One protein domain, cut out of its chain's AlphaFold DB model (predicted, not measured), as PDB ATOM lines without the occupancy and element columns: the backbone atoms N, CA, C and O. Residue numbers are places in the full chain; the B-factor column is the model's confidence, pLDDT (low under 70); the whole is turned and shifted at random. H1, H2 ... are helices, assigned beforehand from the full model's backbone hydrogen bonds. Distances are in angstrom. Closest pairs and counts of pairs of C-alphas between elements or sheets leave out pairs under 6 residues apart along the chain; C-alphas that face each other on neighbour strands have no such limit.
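Overview. This is residues 95 to 229 of the 230 residues of the protein "Putative Xre family DNA-binding protein" of Ruminococcus sp. CAG:330 (UniProt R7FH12). One long helix, H4, runs through the middle of a rounded body, with shorter helices set mostly crosswise around it: H3 and H8 cross on one side, H6 on another, and little H2 packs near its beginning. H1 and H7 run nearly the same way as H4, with H3 and H8 between them, while little H5 lies out at the edge of the body, off to the side of the last residues of H4. The printed part has 135 residues with eight named helices, H1 to H8 in chain order, and no named strand; the class is all helix. It is compact, with a radius of gyration of the C-alphas of 13.7 A and spans of 35 by 31 by 24 A.

Along the chain. Find C-alpha 151 at (-15.626, -55.304, -19.627); from there H4, residues 151 to 170, runs 28.8 A to C-alpha 170 at (-19.517, -47.762, -47.111). Before it come H1, residues 98 to 107 and 14.1 A long, H2, residues 112 to 115 and 5.0 A, and H3, residues 134 to 145 and 16.3 A. After it look for H5, residues 175 to 178 and 5.0 A, H6, residues 186 to 194 and 11.9 A, and H7, residues 209 to 219 and 15.1 A. H8, residues 223 to 228, spans 8.4 A and ends at C-alpha 228, (-26.644, -54.111, -40.118).

Arrangement. Start at H4, the hub, which touches four helices. With its residues 160 to 168 alone it touches H8, about perpendicular at 85 degrees; the closest C-alphas, of Val 164 and Leu 226, are 4.9 A apart. With residues 158 to 165 alone it touches H6, about perpendicular at 89 degrees, the closest C-alphas being those of Arg 162 and Ile 192, 6.1 A apart. H3 touches H4 with residues 143 to 144 alone, only just about perpendicular at 70.1 degrees, with C-alphas 144 and 157 closest at 6.1 A. H2 touches H4 at C-alphas 115 and 156, the closest pair, 5.4 A apart. Farther out, H1 touches H3, about perpendicular at 75 degrees, with C-alphas 104 and 136 closest at 6.0 A. H7 touches H3 at a steep tilt of 68 degrees, only just short of about perpendicular, opposite ways; C-alphas 145 and 209 are closest at 4.6 A. H4 and H5 are close but not clearly touching, with C-alphas 169 and 175 closest at 7.7 A. Every O i to N i+4 pair is within hydrogen-bond range in H1, H3, H4, H6, H7 and H8; H2 and H5 are too short for such a pair.

Size, cuts and confidence. Look for the two C-alphas farthest apart at Ser 130 and Lys 199, 41.3 A. The printed part has no cut. The links from H2 to H3, 18 residues, and from H6 to H7, 14 residues, are long. The mean pLDDT of the printed part is 87.5; the model's confidence is under 70 at residue 95 and residues 127 to 132.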
ATOM      1  N   ARG A  95     -28.023 -56.143 -18.548       66.06
ATOM      2  CA  ARG A  95     -27.071 -57.254 -18.649       66.06
ATOM      3  C   ARG A  95     -27.553 -58.160 -19.768       66.06
ATOM      4  O   ARG A  95     -28.601 -58.793 -19.638       66.06
ATOM      5  N   THR A  96     -26.800 -58.211 -20.857       75.88
ATOM      6  CA  THR A  96     -27.188 -59.032 -21.999       75.88
ATOM      7  C   THR A  96     -27.001 -60.511 -21.671       75.88
ATOM      8  O   THR A  96     -25.938 -60.940 -21.206       75.88
ATOM      9  N   SER A  97     -28.039 -61.315 -21.903       85.19
ATOM     10  CA  SER A  97     -27.921 -62.774 -21.848       85.19
ATOM     11  C   SER A  97     -27.051 -63.282 -23.001       85.19
ATOM     12  O   SER A  97     -26.839 -62.586 -23.999       85.19
ATOM     13  N   ASP A  98     -26.545 -64.507 -22.902       84.19
ATOM     14  CA  ASP A  98     -25.718 -65.078 -23.970       84.19
ATOM     15  C   ASP A  98     -26.517 -65.290 -25.266       84.19
ATOM     16  O   ASP A  98     -25.987 -65.109 -26.366       84.19
ATOM     17  N   GLU A  99     -27.821 -65.560 -25.159       85.25
ATOM     18  CA  GLU A  99     -28.741 -65.609 -26.297       85.25
ATOM     19  C   GLU A  99     -28.871 -64.241 -26.969       85.25
ATOM     20  O   GLU A  99     -28.822 -64.155 -28.198       85.25
ATOM     21  N   GLN A 100     -28.992 -63.164 -26.181       89.25
ATOM     22  CA  GLN A 100     -29.044 -61.797 -26.704       89.25
ATOM     23  C   GLN A 100     -27.730 -61.422 -27.393       89.25
ATOM     24  O   GLN A 100     -27.759 -60.925 -28.518       89.25
ATOM     25  N   LYS A 101     -26.571 -61.731 -26.795       88.75
ATOM     26  CA  LYS A 101     -25.250 -61.494 -27.413       88.75
ATOM     27  C   LYS A 101     -25.113 -62.223 -28.746       88.75
ATOM     28  O   LYS A 101     -24.640 -61.646 -29.727       88.75
ATOM     29  N   LEU A 102     -25.553 -63.482 -28.807       88.38
ATOM     30  CA  LEU A 102     -25.539 -64.269 -30.038       88.38
ATOM     31  C   LEU A 102     -26.490 -63.692 -31.095       88.38
ATOM     32  O   LEU A 102     -26.139 -63.656 -32.276       88.38
ATOM     33  N   ALA A 103     -27.678 -63.243 -30.690       90.38
ATOM     34  CA  ALA A 103     -28.642 -62.615 -31.584       90.38
ATOM     35  C   ALA A 103     -28.105 -61.294 -32.155       90.38
ATOM     36  O   ALA A 103     -28.179 -61.090 -33.366       90.38
ATOM     37  N   ILE A 104     -27.481 -60.457 -31.319       92.12
ATOM     38  CA  ILE A 104     -26.810 -59.219 -31.740       92.12
ATOM     39  C   ILE A 104     -25.701 -59.535 -32.739       92.12
ATOM     40  O   ILE A 104     -25.693 -58.967 -33.826       92.12
ATOM     41  N   ALA A 105     -24.810 -60.480 -32.423       91.12
ATOM     42  CA  ALA A 105     -23.711 -60.857 -33.311       91.12
ATOM     43  C   ALA A 105     -24.208 -61.314 -34.695       91.12
ATOM     44  O   ALA A 105     -23.637 -60.935 -35.716       91.12
ATOM     45  N   LYS A 106     -25.303 -62.084 -34.741       90.19
ATOM     46  CA  LYS A 106     -25.950 -62.491 -36.000       90.19
ATOM     47  C   LYS A 106     -26.561 -61.303 -36.746       90.19
ATOM     48  O   LYS A 106     -26.398 -61.226 -37.960       90.19
ATOM     49  N   TYR A 107     -27.234 -60.403 -36.029       92.12
ATOM     50  CA  TYR A 107     -27.895 -59.222 -36.592       92.12
ATOM     51  C   TYR A 107     -26.901 -58.242 -37.224       92.12
ATOM     52  O   TYR A 107     -27.136 -57.753 -38.324       92.12
ATOM     53  N   VAL A 108     -25.763 -58.004 -36.566       92.56
ATOM     54  CA  VAL A 108     -24.705 -57.107 -37.067       92.56
ATOM     55  C   VAL A 108     -23.669 -57.818 -37.942       92.56
ATOM     56  O   VAL A 108     -22.740 -57.191 -38.442       92.56
ATOM     57  N   GLY A 109     -23.804 -59.134 -38.142       91.69
ATOM     58  CA  GLY A 109     -22.938 -59.932 -39.012       91.69
ATOM     59  C   GLY A 109     -21.495 -60.056 -38.528       91.69
ATOM     60  O   GLY A 109     -20.573 -59.981 -39.333       91.69
ATOM     61  N   CYS A 110     -21.270 -60.272 -37.233       91.19
ATOM     62  CA  CYS A 110     -19.941 -60.508 -36.664       91.19
ATOM     63  C   CYS A 110     -19.874 -61.846 -35.905       91.19
ATOM     64  O   CYS A 110     -20.879 -62.525 -35.691       91.19
ATOM     65  N   SER A 111     -18.680 -62.265 -35.470       90.75
ATOM     66  CA  SER A 111     -18.593 -63.332 -34.463       90.75
ATOM     67  C   SER A 111     -18.886 -62.782 -33.070       90.75
ATOM     68  O   SER A 111     -18.474 -61.673 -32.732       90.75
ATOM     69  N   ILE A 112     -19.519 -63.602 -32.230       88.19
ATOM     70  CA  ILE A 112     -19.747 -63.279 -30.817       88.19
ATOM     71  C   ILE A 112     -18.430 -62.992 -30.072       88.19
ATOM     72  O   ILE A 112     -18.336 -62.024 -29.327       88.19
ATOM     73  N   GLY A 113     -17.373 -63.763 -30.355       86.50
ATOM     74  CA  GLY A 113     -16.059 -63.557 -29.737       86.50
ATOM     75  C   GLY A 113     -15.389 -62.236 -30.125       86.50
ATOM     76  O   GLY A 113     -14.634 -61.692 -29.329       86.50
ATOM     77  N   TRP A 114     -15.665 -61.700 -31.319       92.31
ATOM     78  CA  TRP A 114     -15.181 -60.369 -31.701       92.31
ATOM     79  C   TRP A 114     -16.016 -59.275 -31.034       92.31
ATOM     80  O   TRP A 114     -15.451 -58.347 -30.465       92.31
ATOM     81  N   LEU A 115     -17.345 -59.436 -31.024       90.00
ATOM     82  CA  LEU A 115     -18.285 -58.498 -30.405       90.00
ATOM     83  C   LEU A 115     -17.968 -58.241 -28.923       90.00
ATOM     84  O   LEU A 115     -18.056 -57.113 -28.458       90.00
ATOM     85  N   MET A 116     -17.566 -59.285 -28.199       89.12
ATOM     86  CA  MET A 116     -17.257 -59.226 -26.767       89.12
ATOM     87  C   MET A 116     -15.786 -58.900 -26.460       89.12
ATOM     88  O   MET A 116     -15.380 -58.938 -25.301       89.12
ATOM     89  N   ASN A 117     -14.956 -58.601 -27.465       88.19
ATOM     90  CA  ASN A 117     -13.525 -58.365 -27.279       88.19
ATOM     91  C   ASN A 117     -13.131 -56.955 -27.716       88.19
ATOM     92  O   ASN A 117     -12.937 -56.722 -28.903       88.19
ATOM     93  N   LYS A 118     -12.898 -56.036 -26.771       82.94
ATOM     94  CA  LYS A 118     -12.556 -54.624 -27.045       82.94
ATOM     95  C   LYS A 118     -11.293 -54.406 -27.898       82.94
ATOM     96  O   LYS A 118     -11.167 -53.360 -28.540       82.94
ATOM     97  N   HIS A 119     -10.388 -55.384 -27.961       81.31
ATOM     98  CA  HIS A 119      -9.118 -55.284 -28.691       81.31
ATOM     99  C   HIS A 119      -9.240 -55.542 -30.202       81.31
ATOM    100  O   HIS A 119      -8.334 -55.191 -30.956       81.31
ATOM    101  N   GLY A 120     -10.341 -56.135 -30.675       80.81
ATOM    102  CA  GLY A 120     -10.561 -56.342 -32.110       80.81
ATOM    103  C   GLY A 120     -10.901 -55.029 -32.817       80.81
ATOM    104  O   GLY A 120     -12.019 -54.559 -32.692       80.81
ATOM    105  N   VAL A 121      -9.971 -54.413 -33.550       79.44
ATOM    106  CA  VAL A 121     -10.218 -53.080 -34.147       79.44
ATOM    107  C   VAL A 121     -10.963 -53.158 -35.481       79.44
ATOM    108  O   VAL A 121     -11.892 -52.394 -35.726       79.44
ATOM    109  N   LYS A 122     -10.565 -54.081 -36.358       87.69
ATOM    110  CA  LYS A 122     -11.137 -54.188 -37.701       87.69
ATOM    111  C   LYS A 122     -12.415 -55.024 -37.666       87.69
ATOM    112  O   LYS A 122     -12.376 -56.176 -37.232       87.69
ATOM    113  N   PHE A 123     -13.518 -54.443 -38.133       90.31
ATOM    114  CA  PHE A 123     -14.758 -55.168 -38.393       90.31
ATOM    115  C   PHE A 123     -14.686 -55.838 -39.769       90.31
ATOM    116  O   PHE A 123     -14.295 -55.211 -40.754       90.31
ATOM    117  N   GLU A 124     -15.044 -57.118 -39.819       86.06
ATOM    118  CA  GLU A 124     -15.119 -57.903 -41.050       86.06
ATOM    119  C   GLU A 124     -16.508 -58.553 -41.118       86.06
ATOM    120  O   GLU A 124     -16.797 -59.451 -40.316       86.06
ATOM    121  N   PRO A 125     -17.391 -58.088 -42.022       84.44
ATOM    122  CA  PRO A 125     -18.765 -58.562 -42.078       84.44
ATOM    123  C   PRO A 125     -18.830 -60.028 -42.517       84.44
ATOM    124  O   PRO A 125     -18.188 -60.455 -43.478       84.44
ATOM    125  N   LYS A 126     -19.646 -60.809 -41.811       83.06
ATOM    126  CA  LYS A 126     -19.994 -62.198 -42.130       83.06
ATOM    127  C   LYS A 126     -21.388 -62.265 -42.746       83.06
ATOM    128  O   LYS A 126     -22.219 -61.388 -42.518       83.06
ATOM    129  N   ALA A 127     -21.658 -63.334 -43.502       68.25
ATOM    130  CA  ALA A 127     -22.976 -63.580 -44.083       68.25
ATOM    131  C   ALA A 127     -24.064 -63.573 -42.989       68.25
ATOM    132  O   ALA A 127     -24.024 -64.377 -42.056       68.25
ATOM    133  N   MET A 128     -25.010 -62.638 -43.099       63.53
ATOM    134  CA  MET A 128     -26.076 -62.427 -42.116       63.53
ATOM    135  C   MET A 128     -27.266 -63.358 -42.370       63.53
ATOM    136  O   MET A 128     -27.655 -63.570 -43.520       63.53
ATOM    137  N   LEU A 129     -27.893 -63.846 -41.296       57.09
ATOM    138  CA  LEU A 129     -29.201 -64.506 -41.366       57.09
ATOM    139  C   LEU A 129     -30.294 -63.436 -41.522       57.09
ATOM    140  O   LEU A 129     -30.234 -62.378 -40.904       57.09
ATOM    141  N   SER A 130     -31.247 -63.695 -42.411       54.19
ATOM    142  CA  SER A 130     -32.060 -62.722 -43.154       54.19
ATOM    143  C   SER A 130     -33.154 -61.962 -42.398       54.19
ATOM    144  O   SER A 130     -33.933 -61.279 -43.057       54.19
ATOM    145  N   ASP A 131     -33.229 -62.013 -41.071       57.31
ATOM    146  CA  ASP A 131     -34.391 -61.453 -40.374       57.31
ATOM    147  C   ASP A 131     -34.086 -60.106 -39.719       57.31
ATOM    148  O   ASP A 131     -33.311 -60.000 -38.766       57.31
ATOM    149  N   MET A 132     -34.754 -59.064 -40.229       61.72
ATOM    150  CA  MET A 132     -34.907 -57.771 -39.564       61.72
ATOM    151  C   MET A 132     -35.596 -57.988 -38.212       61.72
ATOM    152  O   MET A 132     -36.820 -58.034 -38.116       61.72
ATOM    153  N   ASN A 133     -34.802 -58.159 -37.158       80.50
ATOM    154  CA  ASN A 133     -35.307 -58.393 -35.814       80.50
ATOM    155  C   ASN A 133     -35.296 -57.089 -35.004       80.50
ATOM    156  O   ASN A 133     -34.295 -56.746 -34.371       80.50
ATOM    157  N   SER A 134     -36.425 -56.371 -35.001       83.88
ATOM    158  CA  SER A 134     -36.582 -55.111 -34.259       83.88
ATOM    159  C   SER A 134     -36.280 -55.250 -32.763       83.88
ATOM    160  O   SER A 134     -35.771 -54.311 -32.163       83.88
ATOM    161  N   SER A 135     -36.524 -56.421 -32.162       88.06
ATOM    162  CA  SER A 135     -36.204 -56.680 -30.748       88.06
ATOM    163  C   SER A 135     -34.693 -56.658 -30.485       88.06
ATOM    164  O   SER A 135     -34.226 -56.087 -29.498       88.06
ATOM    165  N   VAL A 136     -33.903 -57.213 -31.411       91.38
ATOM    166  CA  VAL A 136     -32.436 -57.165 -31.327       91.38
ATOM    167  C   VAL A 136     -31.936 -55.738 -31.517       91.38
ATOM    168  O   VAL A 136     -31.052 -55.311 -30.781       91.38
ATOM    169  N   LEU A 137     -32.531 -54.976 -32.443       93.00
ATOM    170  CA  LEU A 137     -32.198 -53.563 -32.611       93.00
ATOM    171  C   LEU A 137     -32.476 -52.761 -31.333       93.00
ATOM    172  O   LEU A 137     -31.614 -51.996 -30.921       93.00
ATOM    173  N   PHE A 138     -33.623 -52.955 -30.674       91.31
ATOM    174  CA  PHE A 138     -33.898 -52.287 -29.396       91.31
ATOM    175  C   PHE A 138     -32.889 -52.678 -28.318       91.31
ATOM    176  O   PHE A 138     -32.356 -51.798 -27.658       91.31
ATOM    177  N   THR A 139     -32.516 -53.959 -28.242       91.44
ATOM    178  CA  THR A 139     -31.459 -54.410 -27.320       91.44
ATOM    179  C   THR A 139     -30.127 -53.705 -27.606       91.44
ATOM    180  O   THR A 139     -29.422 -53.308 -26.685       91.44
ATOM    181  N   ILE A 140     -29.771 -53.515 -28.883       93.75
ATOM    182  CA  ILE A 140     -28.589 -52.734 -29.269       93.75
ATOM    183  C   ILE A 140     -28.737 -51.285 -28.804       93.75
ATOM    184  O   ILE A 140     -27.811 -50.755 -28.204       93.75
ATOM    185  N   LEU A 141     -29.879 -50.640 -29.044       92.69
ATOM    186  CA  LEU A 141     -30.102 -49.257 -28.617       92.69
ATOM    187  C   LEU A 141     -30.023 -49.101 -27.092       92.69
ATOM    188  O   LEU A 141     -29.428 -48.128 -26.637       92.69
ATOM    189  N   ASP A 142     -30.509 -50.077 -26.325       88.88
ATOM    190  CA  ASP A 142     -30.391 -50.095 -24.863       88.88
ATOM    191  C   ASP A 142     -28.919 -50.163 -24.412       88.88
ATOM    192  O   ASP A 142     -28.512 -49.434 -23.509       88.88
ATOM    193  N   ILE A 143     -28.082 -50.971 -25.080       90.75
ATOM    194  CA  ILE A 143     -26.624 -51.022 -24.827       90.75
ATOM    195  C   ILE A 143     -25.961 -49.673 -25.136       90.75
ATOM    196  O   ILE A 143     -25.021 -49.255 -24.458       90.75
ATOM    197  N   MET A 144     -26.426 -48.995 -26.185       92.00
ATOM    198  CA  MET A 144     -25.875 -47.707 -26.600       92.00
ATOM    199  C   MET A 144     -26.348 -46.567 -25.692       92.00
ATOM    200  O   MET A 144     -25.618 -45.596 -25.523       92.00
ATOM    201  N   ASP A 145     -27.538 -46.647 -25.095       87.69
ATOM    202  CA  ASP A 145     -27.983 -45.670 -24.093       87.69
ATOM    203  C   ASP A 145     -27.302 -45.912 -22.737       87.69
ATOM    204  O   ASP A 145     -26.910 -44.964 -22.064       87.69
ATOM    205  N   GLY A 146     -27.077 -47.174 -22.364       81.25
ATOM    206  CA  GLY A 146     -26.497 -47.553 -21.078       81.25
ATOM    207  C   GLY A 146     -25.054 -47.085 -20.831       81.25
ATOM    208  O   GLY A 146     -24.259 -46.841 -21.743       81.25
ATOM    209  N   CYS A 147     -24.691 -47.014 -19.546       77.50
ATOM    210  CA  CYS A 147     -23.307 -46.830 -19.105       77.50
ATOM    211  C   CYS A 147     -22.733 -48.186 -18.660       77.50
ATOM    212  O   CYS A 147     -23.048 -48.622 -17.549       77.50
ATOM    213  N   PRO A 148     -21.919 -48.870 -19.486       75.25
ATOM    214  CA  PRO A 148     -21.433 -50.202 -19.149       75.25
ATOM    215  C   PRO A 148     -20.530 -50.162 -17.909       75.25
ATOM    216  O   PRO A 148     -19.639 -49.320 -17.796       75.25
ATOM    217  N   ASP A 149     -20.765 -51.088 -16.978       72.88
ATOM    218  CA  ASP A 149     -20.023 -51.230 -15.718       72.88
ATOM    219  C   ASP A 149     -19.078 -52.446 -15.707       72.88
ATOM    220  O   ASP A 149     -18.362 -52.679 -14.733       72.88
ATOM    221  N   ASN A 150     -19.059 -53.215 -16.800       78.00
ATOM    222  CA  ASN A 150     -18.249 -54.414 -16.971       78.00
ATOM    223  C   ASN A 150     -17.554 -54.447 -18.342       78.00
ATOM    224  O   ASN A 150     -17.969 -53.787 -19.300       78.00
ATOM    225  N   ASP A 151     -16.481 -55.236 -18.436       82.94
ATOM    226  CA  ASP A 151     -15.626 -55.304 -19.627       82.94
ATOM    227  C   ASP A 151     -16.348 -55.822 -20.879       82.94
ATOM    228  O   ASP A 151     -16.024 -55.389 -21.986       82.94
ATOM    229  N   ILE A 152     -17.313 -56.736 -20.724       84.19
ATOM    230  CA  ILE A 152     -18.027 -57.354 -21.850       84.19
ATOM    231  C   ILE A 152     -18.962 -56.336 -22.492       84.19
ATOM    232  O   ILE A 152     -18.871 -56.110 -23.696       84.19
ATOM    233  N   ASP A 153     -19.818 -55.689 -21.705       83.25
ATOM    234  CA  ASP A 153     -20.760 -54.698 -22.227       83.25
ATOM    235  C   ASP A 153     -20.010 -53.466 -22.764       83.25
ATOM    236  O   ASP A 153     -20.368 -52.919 -23.809       83.25
ATOM    237  N   THR A 154     -18.889 -53.097 -22.128       87.31
ATOM    238  CA  THR A 154     -17.975 -52.063 -22.644       87.31
ATOM    239  C   THR A 154     -17.420 -52.455 -24.012       87.31
ATOM    240  O   THR A 154     -17.425 -51.648 -24.945       87.31
ATOM    241  N   ALA A 155     -16.959 -53.700 -24.162       90.50
ATOM    242  CA  ALA A 155     -16.489 -54.208 -25.442       90.50
ATOM    243  C   ALA A 155     -17.602 -54.172 -26.492       90.50
ATOM    244  O   ALA A 155     -17.376 -53.645 -27.579       90.50
ATOM    245  N   MET A 156     -18.805 -54.641 -26.157       92.50
ATOM    246  CA  MET A 156     -19.947 -54.629 -27.071       92.50
ATOM    247  C   MET A 156     -20.267 -53.218 -27.561       92.50
ATOM    248  O   MET A 156     -20.368 -53.013 -28.769       92.50
ATOM    249  N   GLN A 157     -20.355 -52.234 -26.663       93.81
ATOM    250  CA  GLN A 157     -20.623 -50.842 -27.032       93.81
ATOM    251  C   GLN A 157     -19.547 -50.289 -27.986       93.81
ATOM    252  O   GLN A 157     -19.864 -49.677 -29.010       93.81
ATOM    253  N   ILE A 158     -18.263 -50.550 -27.710       95.06
ATOM    254  CA  ILE A 158     -17.150 -50.144 -28.586       95.06
ATOM    255  C   ILE A 158     -17.252 -50.825 -29.957       95.06
ATOM    256  O   ILE A 158     -17.089 -50.169 -30.988       95.06
ATOM    257  N   GLN A 159     -17.535 -52.126 -29.992       96.44
ATOM    258  CA  GLN A 159     -17.584 -52.885 -31.238       96.44
ATOM    259  C   GLN A 159     -18.779 -52.525 -32.114       96.44
ATOM    260  O   GLN A 159     -18.627 -52.344 -33.321       96.44
ATOM    261  N   LEU A 160     -19.946 -52.325 -31.507       96.88
ATOM    262  CA  LEU A 160     -21.123 -51.795 -32.188       96.88
ATOM    263  C   LEU A 160     -20.832 -50.415 -32.790       96.88
ATOM    264  O   LEU A 160     -21.197 -50.148 -33.930       96.88
ATOM    265  N   SER A 161     -20.077 -49.572 -32.084       96.69
ATOM    266  CA  SER A 161     -19.650 -48.264 -32.601       96.69
ATOM    267  C   SER A 161     -18.716 -48.370 -33.811       96.69
ATOM    268  O   SER A 161     -18.830 -47.590 -34.757       96.69
ATOM    269  N   ARG A 162     -17.810 -49.355 -33.820       96.56
ATOM    270  CA  ARG A 162     -16.944 -49.643 -34.977       96.56
ATOM    271  C   ARG A 162     -17.742 -50.123 -36.183       96.56
ATOM    272  O   ARG A 162     -17.447 -49.707 -37.300       96.56
ATOM    273  N   ILE A 163     -18.770 -50.941 -35.959       96.38
ATOM    274  CA  ILE A 163     -19.691 -51.386 -37.014       96.38
ATOM    275  C   ILE A 163     -20.430 -50.189 -37.628       96.38
ATOM    276  O   ILE A 163     -20.484 -50.071 -38.851       96.38
ATOM    277  N   VAL A 164     -20.913 -49.256 -36.799       96.69
ATOM    278  CA  VAL A 164     -21.525 -48.006 -37.284       96.69
ATOM    279  C   VAL A 164     -20.564 -47.249 -38.196       96.69
ATOM    280  O   VAL A 164     -20.928 -46.889 -39.313       96.69
ATOM    281  N   LEU A 165     -19.317 -47.047 -37.765       95.00
ATOM    282  CA  LEU A 165     -18.316 -46.342 -38.572       95.00
ATOM    283  C   LEU A 165     -17.976 -47.066 -39.874       95.00
ATOM    284  O   LEU A 165     -17.780 -46.410 -40.897       95.00
ATOM    285  N   TYR A 166     -17.951 -48.397 -39.859       94.62
ATOM    286  CA  TYR A 166     -17.783 -49.191 -41.069       94.62
ATOM    287  C   TYR A 166     -18.915 -48.924 -42.071       94.62
ATOM    288  O   TYR A 166     -18.640 -48.528 -43.204       94.62
ATOM    289  N   HIS A 167     -20.183 -49.037 -41.665       94.62
ATOM    290  CA  HIS A 167     -21.314 -48.796 -42.574       94.62
ATOM    291  C   HIS A 167     -21.416 -47.339 -43.037       94.62
ATOM    292  O   HIS A 167     -21.797 -47.070 -44.178       94.62
ATOM    293  N   LEU A 168     -21.028 -46.384 -42.189       93.75
ATOM    294  CA  LEU A 168     -20.878 -44.989 -42.596       93.75
ATOM    295  C   LEU A 168     -19.839 -44.846 -43.716       93.75
ATOM    296  O   LEU A 168     -20.106 -44.176 -44.717       93.75
ATOM    297  N   SER A 169     -18.689 -45.511 -43.585       92.00
ATOM    298  CA  SER A 169     -17.644 -45.479 -44.611       92.00
ATOM    299  C   SER A 169     -18.111 -46.071 -45.947       92.00
ATOM    300  O   SER A 169     -17.876 -45.452 -46.985       92.00
ATOM    301  N   GLU A 170     -18.892 -47.157 -45.922       91.19
ATOM    302  CA  GLU A 170     -19.517 -47.762 -47.111       91.19
ATOM    303  C   GLU A 170     -20.513 -46.810 -47.801       91.19
ATOM    304  O   GLU A 170     -20.658 -46.818 -49.024       91.19
ATOM    305  N   LYS A 171     -21.168 -45.924 -47.039       90.44
ATOM    306  CA  LYS A 171     -22.024 -44.843 -47.566       90.44
ATOM    307  C   LYS A 171     -21.256 -43.576 -47.952       90.44
ATOM    308  O   LYS A 171     -21.861 -42.538 -48.222       90.44
ATOM    309  N   GLY A 172     -19.928 -43.644 -48.013       86.75
ATOM    310  CA  GLY A 172     -19.081 -42.543 -48.456       86.75
ATOM    311  C   GLY A 172     -18.782 -41.505 -47.373       86.75
ATOM    312  O   GLY A 172     -18.355 -40.397 -47.718       86.75
ATOM    313  N   PHE A 173     -18.980 -41.839 -46.092       84.50
ATOM    314  CA  PHE A 173     -18.454 -41.093 -44.943       84.50
ATOM    315  C   PHE A 173     -17.090 -41.661 -44.535       84.50
ATOM    316  O   PHE A 173     -16.943 -42.322 -43.511       84.50
ATOM    317  N   GLY A 174     -16.079 -41.423 -45.375       77.38
ATOM    318  CA  GLY A 174     -14.687 -41.744 -45.051       77.38
ATOM    319  C   GLY A 174     -14.132 -40.881 -43.911       77.38
ATOM    320  O   GLY A 174     -14.801 -39.976 -43.412       77.38
ATOM    321  N   THR A 175     -12.877 -41.123 -43.531       75.38
ATOM    322  CA  THR A 175     -12.187 -40.440 -42.417       75.38
ATOM    323  C   THR A 175     -12.277 -38.913 -42.476       75.38
ATOM    324  O   THR A 175     -12.549 -38.282 -41.457       75.38
ATOM    325  N   GLU A 176     -12.131 -38.315 -43.661       76.50
ATOM    326  CA  GLU A 176     -12.249 -36.863 -43.846       76.50
ATOM    327  C   GLU A 176     -13.647 -36.344 -43.486       76.50
ATOM    328  O   GLU A 176     -13.776 -35.389 -42.726       76.50
ATOM    329  N   LYS A 177     -14.716 -37.002 -43.946       80.62
ATOM    330  CA  LYS A 177     -16.091 -36.596 -43.607       80.62
ATOM    331  C   LYS A 177     -16.444 -36.908 -42.158       80.62
ATOM    332  O   LYS A 177     -17.175 -36.138 -41.542       80.62
ATOM    333  N   LEU A 178     -15.910 -37.982 -41.585       81.81
ATOM    334  CA  LEU A 178     -16.097 -38.277 -40.164       81.81
ATOM    335  C   LEU A 178     -15.495 -37.177 -39.277       81.81
ATOM    336  O   LEU A 178     -16.095 -36.831 -38.264       81.81
ATOM    337  N   SER A 179     -14.389 -36.553 -39.696       76.81
ATOM    338  CA  SER A 179     -13.816 -35.400 -38.982       76.81
ATOM    339  C   SER A 179     -14.716 -34.155 -38.980       76.81
ATOM    340  O   SER A 179     -14.557 -33.271 -38.142       76.81
ATOM    341  N   THR A 180     -15.715 -34.102 -39.871       80.81
ATOM    342  CA  THR A 180     -16.715 -33.021 -39.908       80.81
ATOM    343  C   THR A 180     -17.889 -33.250 -38.950       80.81
ATOM    344  O   THR A 180     -18.725 -32.364 -38.780       80.81
ATOM    345  N   LEU A 181     -17.957 -34.411 -38.282       83.81
ATOM    346  CA  LEU A 181     -18.959 -34.718 -37.259       83.81
ATOM    347  C   LEU A 181     -18.657 -33.960 -35.954       83.81
ATOM    348  O   LEU A 181     -18.267 -34.551 -34.953       83.81
ATOM    349  N   SER A 182     -18.867 -32.642 -35.954       84.94
ATOM    350  CA  SER A 182     -18.558 -31.757 -34.821       84.94
ATOM    351  C   SER A 182     -19.366 -32.038 -33.550       84.94
ATOM    352  O   SER A 182     -18.971 -31.606 -32.473       84.94
ATOM    353  N   GLY A 183     -20.498 -32.742 -33.659       85.62
ATOM    354  CA  GLY A 183     -21.293 -33.193 -32.513       85.62
ATOM    355  C   GLY A 183     -20.679 -34.360 -31.734       85.62
ATOM    356  O   GLY A 183     -21.206 -34.710 -30.682       85.62
ATOM    357  N   ILE A 184     -19.584 -34.950 -32.226       90.44
ATOM    358  CA  ILE A 184     -18.867 -36.054 -31.581       90.44
ATOM    359  C   ILE A 184     -17.440 -35.606 -31.269       90.44
ATOM    360  O   ILE A 184     -16.756 -35.006 -32.104       90.44
ATOM    361  N   ASP A 185     -16.968 -35.941 -30.069       91.31
ATOM    362  CA  ASP A 185     -15.583 -35.695 -29.677       91.31
ATOM    363  C   ASP A 185     -14.602 -36.432 -30.612       91.31
ATOM    364  O   ASP A 185     -14.692 -37.644 -30.835       91.31
ATOM    365  N   GLN A 186     -13.641 -35.693 -31.168       90.56
ATOM    366  CA  GLN A 186     -12.717 -36.216 -32.176       90.56
ATOM    367  C   GLN A 186     -11.711 -37.223 -31.605       90.56
ATOM    368  O   GLN A 186     -11.297 -38.145 -32.308       90.56
ATOM    369  N   ASN A 187     -11.343 -37.103 -30.328       90.50
ATOM    370  CA  ASN A 187     -10.475 -38.078 -29.673       90.50
ATOM    371  C   ASN A 187     -11.215 -39.395 -29.436       90.50
ATOM    372  O   ASN A 187     -10.639 -40.462 -29.642       90.50
ATOM    373  N   LYS A 188     -12.496 -39.315 -29.056       92.94
ATOM    374  CA  LYS A 188     -13.373 -40.487 -28.959       92.94
ATOM    375  C   LYS A 188     -13.498 -41.186 -30.311       92.94
ATOM    376  O   LYS A 188     -13.290 -42.393 -30.411       92.94
ATOM    377  N   LEU A 189     -13.776 -40.431 -31.374       92.88
ATOM    378  CA  LEU A 189     -13.857 -40.971 -32.731       92.88
ATOM    379  C   LEU A 189     -12.539 -41.645 -33.154       92.88
ATOM    380  O   LEU A 189     -12.548 -42.765 -33.668       92.88
ATOM    381  N   HIS A 190     -11.402 -40.998 -32.885       92.62
ATOM    382  CA  HIS A 190     -10.075 -41.557 -33.138       92.62
ATOM    383  C   HIS A 190      -9.840 -42.868 -32.369       92.62
ATOM    384  O   HIS A 190      -9.320 -43.828 -32.946       92.62
ATOM    385  N   PHE A 191     -10.241 -42.942 -31.097       94.12
ATOM    386  CA  PHE A 191     -10.164 -44.170 -30.304       94.12
ATOM    387  C   PHE A 191     -10.987 -45.302 -30.930       94.12
ATOM    388  O   PHE A 191     -10.467 -46.402 -31.120       94.12
ATOM    389  N   ILE A 192     -12.240 -45.043 -31.315       94.25
ATOM    390  CA  ILE A 192     -13.110 -46.074 -31.899       94.25
ATOM    391  C   ILE A 192     -12.510 -46.590 -33.219       94.25
ATOM    392  O   ILE A 192     -12.412 -47.805 -33.402       94.25
ATOM    393  N   LEU A 193     -12.037 -45.689 -34.092       91.69
ATOM    394  CA  LEU A 193     -11.445 -46.027 -35.395       91.69
ATOM    395  C   LEU A 193     -10.124 -46.801 -35.290       91.69
ATOM    396  O   LEU A 193      -9.875 -47.703 -36.084       91.69
ATOM    397  N   THR A 194      -9.250 -46.419 -34.356       92.38
ATOM    398  CA  THR A 194      -7.858 -46.908 -34.331       92.38
ATOM    399  C   THR A 194      -7.569 -47.898 -33.208       92.38
ATOM    400  O   THR A 194      -6.560 -48.597 -33.257       92.38
ATOM    401  N   GLY A 195      -8.411 -47.933 -32.175       91.69
ATOM    402  CA  GLY A 195      -8.153 -48.641 -30.921       91.69
ATOM    403  C   GLY A 195      -7.061 -48.012 -30.048       91.69
ATOM    404  O   GLY A 195      -6.727 -48.581 -29.013       91.69
ATOM    405  N   LYS A 196      -6.486 -46.865 -30.437       92.44
ATOM    406  CA  LYS A 196      -5.456 -46.182 -29.645       92.44
ATOM    407  C   LYS A 196      -6.100 -45.402 -28.508       92.44
ATOM    408  O   LYS A 196      -6.799 -44.419 -28.752       92.44
ATOM    409  N   GLU A 197      -5.830 -45.837 -27.285       90.81
ATOM    410  CA  GLU A 197      -6.317 -45.196 -26.067       90.81
ATOM    411  C   GLU A 197      -5.796 -43.759 -25.924       90.81
ATOM    412  O   GLU A 197      -4.626 -43.452 -26.176       90.81
ATOM    413  N   ASN A 198      -6.688 -42.872 -25.501       88.44
ATOM    414  CA  ASN A 198      -6.380 -41.525 -25.058       88.44
ATOM    415  C   ASN A 198      -5.889 -41.540 -23.599       88.44
ATOM    416  O   ASN A 198      -6.258 -42.414 -22.814       88.44
ATOM    417  N   LYS A 199      -5.085 -40.535 -23.229       87.12
ATOM    418  CA  LYS A 199      -4.667 -40.295 -21.838       87.12
ATOM    419  C   LYS A 199      -5.859 -39.994 -20.927       87.12
ATOM    420  O   LYS A 199      -5.843 -40.385 -19.766       87.12
ATOM    421  N   ASP A 200      -6.860 -39.286 -21.446       80.56
ATOM    422  CA  ASP A 200      -8.147 -39.128 -20.779       80.56
ATOM    423  C   ASP A 200      -8.989 -40.382 -21.031       80.56
ATOM    424  O   ASP A 200      -9.540 -40.584 -22.116       80.56
ATOM    425  N   SER A 201      -9.087 -41.233 -20.011       80.69
ATOM    426  CA  SER A 201      -9.833 -42.486 -20.088       80.69
ATOM    427  C   SER A 201     -11.326 -42.290 -20.340       80.69
ATOM    428  O   SER A 201     -11.960 -43.198 -20.871       80.69
ATOM    429  N   SER A 202     -11.894 -41.111 -20.050       79.19
ATOM    430  CA  SER A 202     -13.310 -40.827 -20.328       79.19
ATOM    431  C   SER A 202     -13.636 -40.751 -21.826       79.19
ATOM    432  O   SER A 202     -14.805 -40.806 -22.203       79.19
ATOM    433  N   LEU A 203     -12.610 -40.689 -22.681       83.94
ATOM    434  CA  LEU A 203     -12.731 -40.696 -24.142       83.94
ATOM    435  C   LEU A 203     -12.538 -42.099 -24.747       83.94
ATOM    436  O   LEU A 203     -12.778 -42.286 -25.939       83.94
ATOM    437  N   ASN A 204     -12.162 -43.095 -23.936       88.75
ATOM    438  CA  ASN A 204     -11.895 -44.472 -24.369       88.75
ATOM    439  C   ASN A 204     -13.156 -45.354 -24.308       88.75
ATOM    440  O   ASN A 204     -13.117 -46.483 -23.825       88.75
ATOM    441  N   TYR A 205     -14.282 -44.830 -24.800       88.06
ATOM    442  CA  TYR A 205     -15.588 -45.498 -24.795       88.06
ATOM    443  C   TYR A 205     -16.246 -45.473 -26.178       88.06
ATOM    444  O   TYR A 205     -15.917 -44.643 -27.032       88.06
ATOM    445  N   GLY A 206     -17.194 -46.388 -26.396       92.50
ATOM    446  CA  GLY A 206     -18.012 -46.416 -27.606       92.50
ATOM    447  C   GLY A 206     -18.971 -45.227 -27.695       92.50
ATOM    448  O   GLY A 206     -19.110 -44.429 -26.765       92.50
ATOM    449  N   PHE A 207     -19.637 -45.083 -28.837       94.06
ATOM    450  CA  PHE A 207     -20.768 -44.178 -28.989       94.06
ATOM    451  C   PHE A 207     -21.841 -44.462 -27.946       94.06
ATOM    452  O   PHE A 207     -22.075 -45.608 -27.570       94.06
ATOM    453  N   ASN A 208     -22.492 -43.389 -27.511       90.88
ATOM    454  CA  ASN A 208     -23.727 -43.474 -26.752       90.88
ATOM    455  C   ASN A 208     -24.933 -43.202 -27.668       90.88
ATOM    456  O   ASN A 208     -24.783 -42.818 -28.831       90.88
ATOM    457  N   PHE A 209     -26.146 -43.350 -27.143       92.19
ATOM    458  CA  PHE A 209     -27.363 -43.121 -27.920       92.19
ATOM    459  C   PHE A 209     -27.482 -41.683 -28.456       92.19
ATOM    460  O   PHE A 209     -27.975 -41.476 -29.563       92.19
ATOM    461  N   SER A 210     -26.979 -40.679 -27.730       90.81
ATOM    462  CA  SER A 210     -26.996 -39.286 -28.208       90.81
ATOM    463  C   SER A 210     -26.075 -39.086 -29.421       90.81
ATOM    464  O   SER A 210     -26.457 -38.386 -30.360       90.81
ATOM    465  N   ASP A 211     -24.921 -39.761 -29.454       94.44
ATOM    466  CA  ASP A 211     -24.048 -39.791 -30.635       94.44
ATOM    467  C   ASP A 211     -24.770 -40.437 -31.830       94.44
ATOM    468  O   ASP A 211     -24.694 -39.929 -32.948       94.44
ATOM    469  N   LEU A 212     -25.524 -41.523 -31.608       95.69
ATOM    470  CA  LEU A 212     -26.300 -42.183 -32.665       95.69
ATOM    471  C   LEU A 212     -27.414 -41.293 -33.220       95.69
ATOM    472  O   LEU A 212     -27.599 -41.244 -34.434       95.69
ATOM    473  N   VAL A 213     -28.137 -40.576 -32.356       94.88
ATOM    474  CA  VAL A 213     -29.153 -39.597 -32.774       94.88
ATOM    475  C   VAL A 213     -28.514 -38.525 -33.655       94.88
ATOM    476  O   VAL A 213     -29.047 -38.197 -34.717       94.88
ATOM    477  N   TYR A 214     -27.352 -38.007 -33.251       94.12
ATOM    478  CA  TYR A 214     -26.608 -37.034 -34.044       94.12
ATOM    479  C   TYR A 214     -26.194 -37.606 -35.408       94.12
ATOM    480  O   TYR A 214     -26.482 -36.995 -36.438       94.12
ATOM    481  N   ILE A 215     -25.596 -38.803 -35.438       94.75
ATOM    482  CA  ILE A 215     -25.203 -39.491 -36.679       94.75
ATOM    483  C   ILE A 215     -26.411 -39.681 -37.596       94.75
ATOM    484  O   ILE A 215     -26.339 -39.337 -38.776       94.75
ATOM    485  N   LYS A 216     -27.536 -40.178 -37.077       94.81
ATOM    486  CA  LYS A 216     -28.769 -40.363 -37.851       94.81
ATOM    487  C   LYS A 216     -29.255 -39.048 -38.456       94.81
ATOM    488  O   LYS A 216     -29.586 -39.010 -39.637       94.81
ATOM    489  N   ASN A 217     -29.262 -37.966 -37.681       93.44
ATOM    490  CA  ASN A 217     -29.721 -36.659 -38.151       93.44
ATOM    491  C   ASN A 217     -28.814 -36.070 -39.242       93.44
ATOM    492  O   ASN A 217     -29.314 -35.464 -40.184       93.44
ATOM    493  N   VAL A 218     -27.494 -36.250 -39.130       91.38
ATOM    494  CA  VAL A 218     -26.525 -35.732 -40.113       91.38
ATOM    495  C   VAL A 218     -26.489 -36.577 -41.386       91.38
ATOM    496  O   VAL A 218     -26.345 -36.043 -42.482       91.38
ATOM    497  N   THR A 219     -26.590 -37.898 -41.253       92.31
ATOM    498  CA  THR A 219     -26.390 -38.835 -42.372       92.31
ATOM    499  C   THR A 219     -27.689 -39.253 -43.055       92.31
ATOM    500  O   THR A 219     -27.653 -39.715 -44.192       92.31
ATOM    501  N   GLY A 220     -28.828 -39.111 -42.372       92.94
ATOM    502  CA  GLY A 220     -30.131 -39.605 -42.820       92.94
ATOM    503  C   GLY A 220     -30.280 -41.129 -42.760       92.94
ATOM    504  O   GLY A 220     -31.294 -41.648 -43.219       92.94
ATOM    505  N   LEU A 221     -29.292 -41.854 -42.226       94.00
ATOM    506  CA  LEU A 221     -29.310 -43.314 -42.141       94.00
ATOM    507  C   LEU A 221     -30.033 -43.772 -40.874       94.00
ATOM    508  O   LEU A 221     -29.738 -43.307 -39.771       94.00
ATOM    509  N   ASP A 222     -30.955 -44.716 -41.027       94.38
ATOM    510  CA  ASP A 222     -31.677 -45.300 -39.902       94.38
ATOM    511  C   ASP A 222     -30.803 -46.247 -39.075       94.38
ATOM    512  O   ASP A 222     -29.805 -46.795 -39.545       94.38
ATOM    513  N   TYR A 223     -31.203 -46.479 -37.821       95.25
ATOM    514  CA  TYR A 223     -30.431 -47.306 -36.890       95.25
ATOM    515  C   TYR A 223     -30.231 -48.742 -37.389       95.25
ATOM    516  O   TYR A 223     -29.156 -49.302 -37.183       95.25
ATOM    517  N   SER A 224     -31.212 -49.323 -38.093       93.44
ATOM    518  CA  SER A 224     -31.047 -50.648 -38.705       93.44
ATOM    519  C   SER A 224     -29.869 -50.664 -39.672       93.44
ATOM    520  O   SER A 224     -29.028 -51.559 -39.597       93.44
ATOM    521  N   TYR A 225     -29.757 -49.632 -40.509       93.69
ATOM    522  CA  TYR A 225     -28.683 -49.511 -41.480       93.69
ATOM    523  C   TYR A 225     -27.341 -49.298 -40.785       93.69
ATOM    524  O   TYR A 225     -26.362 -49.960 -41.118       93.69
ATOM    525  N   LEU A 226     -27.291 -48.421 -39.780       95.38
ATOM    526  CA  LEU A 226     -26.058 -48.155 -39.037       95.38
ATOM    527  C   LEU A 226     -25.472 -49.435 -38.413       95.38
ATOM    528  O   LEU A 226     -24.256 -49.608 -38.424       95.38
ATOM    529  N   PHE A 227     -26.303 -50.366 -37.935       94.94
ATOM    530  CA  PHE A 227     -25.821 -51.597 -37.294       94.94
ATOM    531  C   PHE A 227     -25.742 -52.826 -38.208       94.94
ATOM    532  O   PHE A 227     -24.913 -53.695 -37.957       94.94
ATOM    533  N   SER A 228     -26.563 -52.918 -39.255       91.94
ATOM    534  CA  SER A 228     -26.644 -54.111 -40.118       91.94
ATOM    535  C   SER A 228     -26.258 -53.867 -41.581       91.94
ATOM    536  O   SER A 228     -26.141 -54.813 -42.357       91.94
ATOM    537  N   GLY A 229     -26.085 -52.606 -41.984       89.62
ATOM    538  CA  GLY A 229     -25.834 -52.228 -43.373       89.62
ATOM    539  C   GLY A 229     -27.041 -52.417 -44.302       89.62
ATOM    540  O   GLY A 229     -26.863 -52.368 -45.522       89.62
TER     541      GLY A 229